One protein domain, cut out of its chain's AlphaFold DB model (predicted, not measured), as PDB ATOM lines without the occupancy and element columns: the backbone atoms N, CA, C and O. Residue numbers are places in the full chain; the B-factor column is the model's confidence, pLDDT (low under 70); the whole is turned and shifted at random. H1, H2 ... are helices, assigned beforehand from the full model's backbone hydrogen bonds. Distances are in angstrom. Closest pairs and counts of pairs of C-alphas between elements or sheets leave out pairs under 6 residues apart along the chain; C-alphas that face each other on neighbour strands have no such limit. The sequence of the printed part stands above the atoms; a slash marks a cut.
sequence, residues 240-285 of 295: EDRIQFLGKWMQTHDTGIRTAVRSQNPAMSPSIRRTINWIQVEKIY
ATOM      1  N   GLU A 240     -51.919 -24.566  21.163       86.19
ATOM      2  CA  GLU A 240     -51.327 -23.585  22.067       86.19
ATOM      3  C   GLU A 240     -50.359 -24.254  23.052       86.19
ATOM      4  O   GLU A 240     -49.202 -23.838  23.146       86.19
ATOM      5  N   ASP A 241     -50.779 -25.342  23.703       87.12
ATOM      6  CA  ASP A 241     -49.933 -26.140  24.597       87.12
ATOM      7  C   ASP A 241     -48.663 -26.626  23.864       87.12
ATOM      8  O   ASP A 241     -47.542 -26.525  24.382       87.12
ATOM      9  N   ARG A 242     -48.804 -27.070  22.607       89.88
ATOM     10  CA  ARG A 242     -47.677 -27.481  21.759       89.88
ATOM     11  C   ARG A 242     -46.765 -26.311  21.384       89.88
ATOM     12  O   ARG A 242     -45.546 -26.451  21.462       89.88
ATOM     13  N   ILE A 243     -47.315 -25.147  21.035       88.88
ATOM     14  CA  ILE A 243     -46.541 -23.921  20.783       88.88
ATOM     15  C   ILE A 243     -45.730 -23.534  22.027       88.88
ATOM     16  O   ILE A 243     -44.545 -23.212  21.916       88.88
ATOM     17  N   GLN A 244     -46.331 -23.598  23.217       88.62
ATOM     18  CA  GLN A 244     -45.632 -23.305  24.470       88.62
ATOM     19  C   GLN A 244     -44.484 -24.288  24.719       88.62
ATOM     20  O   GLN A 244     -43.387 -23.872  25.111       88.62
ATOM     21  N   PHE A 245     -44.706 -25.580  24.457       90.75
ATOM     22  CA  PHE A 245     -43.655 -26.594  24.505       90.75
ATOM     23  C   PHE A 245     -42.507 -26.269  23.538       90.75
ATOM     24  O   PHE A 245     -41.358 -26.177  23.974       90.75
ATOM     25  N   LEU A 246     -42.806 -26.022  22.257       89.69
ATOM     26  CA  LEU A 246     -41.800 -25.671  21.250       89.69
ATOM     27  C   LEU A 246     -41.035 -24.402  21.634       89.69
ATOM     28  O   LEU A 246     -39.835 -24.306  21.393       89.69
ATOM     29  N   GLY A 247     -41.704 -23.436  22.265       88.50
ATOM     30  CA  GLY A 247     -41.073 -22.228  22.783       88.50
ATOM     31  C   GLY A 247     -40.020 -22.524  23.852       88.50
ATOM     32  O   GLY A 247     -38.913 -21.990  23.776       88.50
ATOM     33  N   LYS A 248     -40.332 -23.397  24.818       89.56
ATOM     34  CA  LYS A 248     -39.384 -23.842  25.861       89.56
ATOM     35  C   LYS A 248     -38.243 -24.675  25.273       89.56
ATOM     36  O   LYS A 248     -37.083 -24.487  25.636       89.56
ATOM     37  N   TRP A 249     -38.560 -25.563  24.337       89.94
ATOM     38  CA  TRP A 249     -37.564 -26.368  23.639       89.94
ATOM     39  C   TRP A 249     -36.592 -25.495  22.833       89.94
ATOM     40  O   TRP A 249     -35.379 -25.604  22.986       89.94
ATOM     41  N   MET A 250     -37.105 -24.538  22.059       87.81
ATOM     42  CA  MET A 250     -36.271 -23.630  21.272       87.81
ATOM     43  C   MET A 250     -35.353 -22.786  22.164       87.81
ATOM     44  O   MET A 250     -34.216 -22.551  21.787       87.81
ATOM     45  N   GLN A 251     -35.800 -22.354  23.352       84.44
ATOM     46  CA  GLN A 251     -34.948 -21.621  24.304       84.44
ATOM     47  C   GLN A 251     -33.738 -22.433  24.784       84.44
ATOM     48  O   GLN A 251     -32.699 -21.850  25.074       84.44
ATOM     49  N   THR A 252     -33.868 -23.756  24.862       83.62
ATOM     50  CA  THR A 252     -32.794 -24.652  25.314       83.62
ATOM     51  C   THR A 252     -31.890 -25.126  24.170       83.62
ATOM     52  O   THR A 252     -30.775 -25.561  24.434       83.62
ATOM     53  N   HIS A 253     -32.325 -24.976  22.913       82.06
ATOM     54  CA  HIS A 253     -31.642 -25.471  21.706       82.06
ATOM     55  C   HIS A 253     -31.308 -24.344  20.698       82.06
ATOM     56  O   HIS A 253     -31.137 -24.595  19.506       82.06
ATOM     57  N   ASP A 254     -31.232 -23.082  21.148       67.81
ATOM     58  CA  ASP A 254     -31.138 -21.875  20.298       67.81
ATOM     59  C   ASP A 254     -29.752 -21.639  19.659       67.81
ATOM     60  O   ASP A 254     -29.207 -20.537  19.692       67.81
ATOM     61  N   THR A 255     -29.151 -22.648  19.029       61.75
ATOM     62  CA  THR A 255     -27.913 -22.489  18.249       61.75
ATOM     63  C   THR A 255     -28.213 -22.058  16.806       61.75
ATOM     64  O   THR A 255     -27.710 -22.648  15.854       61.75
ATOM     65  N   GLY A 256     -29.074 -21.048  16.619       63.88
ATOM     66  CA  GLY A 256     -29.379 -20.465  15.299       63.88
ATOM     67  C   GLY A 256     -30.786 -20.726  14.748       63.88
ATOM     68  O   GLY A 256     -31.106 -20.242  13.659       63.88
ATOM     69  N   ILE A 257     -31.660 -21.407  15.498       67.81
ATOM     70  CA  ILE A 257     -33.051 -21.684  15.094       67.81
ATOM     71  C   ILE A 257     -33.831 -20.379  14.889       67.81
ATOM     72  O   ILE A 257     -34.484 -20.202  13.859       67.81
ATOM     73  N   ARG A 258     -33.713 -19.408  15.807       66.31
ATOM     74  CA  ARG A 258     -34.384 -18.102  15.651       66.31
ATOM     75  C   ARG A 258     -33.942 -17.350  14.396       66.31
ATOM     76  O   ARG A 258     -34.749 -16.652  13.783       66.31
ATOM     77  N   THR A 259     -32.672 -17.482  14.021       62.94
ATOM     78  CA  THR A 259     -32.105 -16.850  12.826       62.94
ATOM     79  C   THR A 259     -32.606 -17.538  11.556       62.94
ATOM     80  O   THR A 259     -33.035 -16.850  10.631       62.94
ATOM     81  N   ALA A 260     -32.646 -18.875  11.539       62.06
ATOM     82  CA  ALA A 260     -33.166 -19.668  10.423       62.06
ATOM     83  C   ALA A 260     -34.665 -19.425  10.166       62.06
ATOM     84  O   ALA A 260     -35.087 -19.275   9.022       62.06
ATOM     85  N   VAL A 261     -35.471 -19.305  11.226       63.41
ATOM     86  CA  VAL A 261     -36.915 -19.031  11.109       63.41
ATOM     87  C   VAL A 261     -37.186 -17.601  10.611       63.41
ATOM     88  O   VAL A 261     -38.185 -17.363   9.934       63.41
ATOM     89  N   ARG A 262     -36.297 -16.639  10.899       61.06
ATOM     90  CA  ARG A 262     -36.428 -15.239  10.450       61.06
ATOM     91  C   ARG A 262     -35.931 -14.986   9.023       61.06
ATOM     92  O   ARG A 262     -36.424 -14.055   8.388       61.06
ATOM     93  N   SER A 263     -34.963 -15.756   8.521       54.06
ATOM     94  CA  SER A 263     -34.308 -15.486   7.229       54.06
ATOM     95  C   SER A 263     -35.093 -15.968   6.002       54.06
ATOM     96  O   SER A 263     -34.842 -15.489   4.900       54.06
ATOM     97  N   GLN A 264     -36.071 -16.862   6.168       54.06
ATOM     98  CA  GLN A 264     -36.755 -17.523   5.047       54.06
ATOM     99  C   GLN A 264     -38.001 -16.795   4.503       54.06
ATOM    100  O   GLN A 264     -38.694 -17.345   3.652       54.06
ATOM    101  N   ASN A 265     -38.304 -15.563   4.939       47.16
ATOM    102  CA  ASN A 265     -39.486 -14.827   4.454       47.16
ATOM    103  C   ASN A 265     -39.192 -13.357   4.062       47.16
ATOM    104  O   ASN A 265     -39.678 -12.422   4.707       47.16
ATOM    105  N   PRO A 266     -38.391 -13.111   3.003       46.66
ATOM    106  CA  PRO A 266     -37.997 -11.757   2.596       46.66
ATOM    107  C   PRO A 266     -39.160 -10.904   2.055       46.66
ATOM    108  O   PRO A 266     -39.075  -9.677   2.087       46.66
ATOM    109  N   ALA A 267     -40.260 -11.529   1.616       46.03
ATOM    110  CA  ALA A 267     -41.423 -10.856   1.028       46.03
ATOM    111  C   ALA A 267     -42.452 -10.328   2.054       46.03
ATOM    112  O   ALA A 267     -43.404  -9.650   1.673       46.03
ATOM    113  N   MET A 268     -42.290 -10.611   3.354       39.72
ATOM    114  CA  MET A 268     -43.241 -10.177   4.386       39.72
ATOM    115  C   MET A 268     -42.884  -8.820   5.014       39.72
ATOM    116  O   MET A 268     -41.719  -8.501   5.294       39.72
ATOM    117  N   SER A 269     -43.936  -8.042   5.295       40.19
ATOM    118  CA  SER A 269     -43.891  -6.778   6.042       40.19
ATOM    119  C   SER A 269     -43.086  -6.908   7.355       40.19
ATOM    120  O   SER A 269     -43.235  -7.910   8.061       40.19
ATOM    121  N   PRO A 270     -42.279  -5.901   7.750       40.28
ATOM    122  CA  PRO A 270     -41.520  -5.894   9.007       40.28
ATOM    123  C   PRO A 270     -42.353  -6.129  10.280       40.28
ATOM    124  O   PRO A 270     -41.811  -6.608  11.276       40.28
ATOM    125  N   SER A 271     -43.659  -5.830  10.269       36.44
ATOM    126  CA  SER A 271     -44.559  -6.125  11.396       36.44
ATOM    127  C   SER A 271     -44.906  -7.615  11.507       36.44
ATOM    128  O   SER A 271     -45.049  -8.122  12.617       36.44
ATOM    129  N   ILE A 272     -44.951  -8.336  10.382       42.25
ATOM    130  CA  ILE A 272     -45.223  -9.781  10.309       42.25
ATOM    131  C   ILE A 272     -43.959 -10.598  10.624       42.25
ATOM    132  O   ILE A 272     -44.063 -11.657  11.241       42.25
ATOM    133  N   ARG A 273     -42.756 -10.064  10.340       42.22
ATOM    134  CA  ARG A 273     -41.449 -10.679  10.693       42.22
ATOM    135  C   ARG A 273     -41.244 -10.933  12.192       42.22
ATOM    136  O   ARG A 273     -40.297 -11.621  12.570       42.22
ATOM    137  N   ARG A 274     -42.094 -10.370  13.060       41.38
ATOM    138  CA  ARG A 274     -42.069 -10.630  14.508       41.38
ATOM    139  C   ARG A 274     -42.765 -11.933  14.905       41.38
ATOM    140  O   ARG A 274     -42.524 -12.408  16.010       41.38
ATOM    141  N   THR A 275     -43.585 -12.516  14.032       53.41
ATOM    142  CA  THR A 275     -44.331 -13.741  14.335       53.41
ATOM    143  C   THR A 275     -43.459 -14.951  14.018       53.41
ATOM    144  O   THR A 275     -43.059 -15.150  12.872       53.41
ATOM    145  N   ILE A 276     -43.129 -15.747  15.036       62.97
ATOM    146  CA  ILE A 276     -42.422 -17.019  14.847       62.97
ATOM    147  C   ILE A 276     -43.325 -17.942  14.021       62.97
ATOM    148  O   ILE A 276     -44.479 -18.170  14.384       62.97
ATOM    149  N   ASN A 277     -42.805 -18.478  12.912       79.31
ATOM    150  CA  ASN A 277     -43.491 -19.535  12.177       79.31
ATOM    151  C   ASN A 277     -43.346 -20.850  12.955       79.31
ATOM    152  O   ASN A 277     -42.378 -21.588  12.778       79.31
ATOM    153  N   TRP A 278     -44.303 -21.123  13.839       84.06
ATOM    154  CA  TRP A 278     -44.278 -22.299  14.707       84.06
ATOM    155  C   TRP A 278     -44.337 -23.627  13.949       84.06
ATOM    156  O   TRP A 278     -43.761 -24.596  14.424       84.06
ATOM    157  N   ILE A 279     -44.922 -23.666  12.746       83.50
ATOM    158  CA  ILE A 279     -44.894 -24.862  11.886       83.50
ATOM    159  C   ILE A 279     -43.461 -25.176  11.432       83.50
ATOM    160  O   ILE A 279     -43.054 -26.334  11.382       83.50
ATOM    161  N   GLN A 280     -42.660 -24.146  11.156       83.19
ATOM    162  CA  GLN A 280     -41.250 -24.341  10.823       83.19
ATOM    163  C   GLN A 280     -40.444 -24.807  12.041       83.19
ATOM    164  O   GLN A 280     -39.583 -25.671  11.908       83.19
ATOM    165  N   VAL A 281     -40.727 -24.256  13.227       87.06
ATOM    166  CA  VAL A 281     -40.087 -24.701  14.478       87.06
ATOM    167  C   VAL A 281     -40.434 -26.161  14.775       87.06
ATOM    168  O   VAL A 281     -39.540 -26.936  15.092       87.06
ATOM    169  N   GLU A 282     -41.702 -26.545  14.611       90.44
ATOM    170  CA  GLU A 282     -42.163 -27.930  14.737       90.44
ATOM    171  C   GLU A 282     -41.399 -28.848  13.784       90.44
ATOM    172  O   GLU A 282     -40.880 -29.869  14.217       90.44
ATOM    173  N   LYS A 283     -41.244 -28.459  12.513       87.81
ATOM    174  CA  LYS A 283     -40.465 -29.246  11.548       87.81
ATOM    175  C   LYS A 283     -39.029 -29.484  12.026       87.81
ATOM    176  O   LYS A 283     -38.585 -30.624  12.045       87.81
ATOM    177  N   ILE A 284     -38.334 -28.433  12.464       88.50
ATOM    178  CA  ILE A 284     -36.959 -28.552  12.977       88.50
ATOM    179  C   ILE A 284     -36.914 -29.481  14.200       88.50
ATOM    180  O   ILE A 284     -36.011 -30.307  14.307       88.50
ATOM    181  N   TYR A 285     -37.887 -29.365  15.110       90.50
ATOM    182  CA  TYR A 285     -38.000 -30.249  16.270       90.50
ATOM    183  C   TYR A 285     -38.178 -31.721  15.863       90.50
ATOM    184  O   TYR A 285     -37.498 -32.590  16.412       90.50
TER     185      TYR A 285
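AT A GLANCE: This is residues 240 to 285 of the 295 residues of an uncharacterized protein of Oceanospirillaceae bacterium (UniProt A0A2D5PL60). A small hairpin-like loop of chain starts from one longer helix, H1: after a tight turn, H2 leads away from H1, a long loop folds back, and the short helix H3 at the end packs on H1, crossing it steeply. Residues 266 to 272 of the returning loop stick out at the end of the domain far from H1. The printed part has 46 residues with three named helices, in the order H1, H2, H3, and no named strand; the class is all helix, with 28 residues in the named helices. The whole is compact, with a radius of gyration of the C-alphas of 10.8 A, and its C-alphas span 28 by 23 by 15 A along the three main axes.

IN THESE COORDINATES: H1, residues 240 to 252, begins at C-alpha 240 at (-51.327, -23.585, 22.067) and is 18.8 A long from first to last C-alpha. After residues 253 to 256 comes H2, residues 257 to 263, with C-alpha 257 at (-33.051, -21.684, 15.094) and a length of 10.1 A. Residues 264 to 277 belong to no named element. H3, residues 278 to 285, is 10.2 A long and ends at C-alpha 285 at (-38.000, -30.249, 16.270).

HOW THE PARTS SIT: H1 is the longest helix, with 13 residues. H1 and H2 are close but not clearly touching: their closest C-alphas, those of Met 250 and Ile 257, are 7.2 A apart. Their lines are about perpendicular, at 76 degrees. H1 and H3 touch, and their closest C-alphas, those of Ile 243 and Trp 278, are 6.7 A apart. They run the same way at a steep tilt of 51 degrees. H2 and H3 only just touch, with 3 pairs of C-alphas within 8 A; the closest are those of Val 261 and Gln 280, 6.9 A apart. They run opposite ways at a steep tilt of 49 degrees. In H1, H2 and H3 every pair of O of residue i and N of residue i+4 is within hydrogen-bond range.

THE WHOLE: The two C-alphas farthest apart, those of Asp 241 and Ala 267, are 29.4 A apart. The first and last printed C-alphas, those of Glu 240 and Tyr 285, are 16.0 A apart. The printed part has no cut. The link from H1 to H2 is tight, and the link from H2 to H3, with 14 residues between them, is long. Within that long link residues 266 to 272 stand free. The mean pLDDT of the printed part is 70.1, and residues 254 to 276 are under 70. The mean pLDDT is 88 for H1, 63 for H2 and 87 for H3.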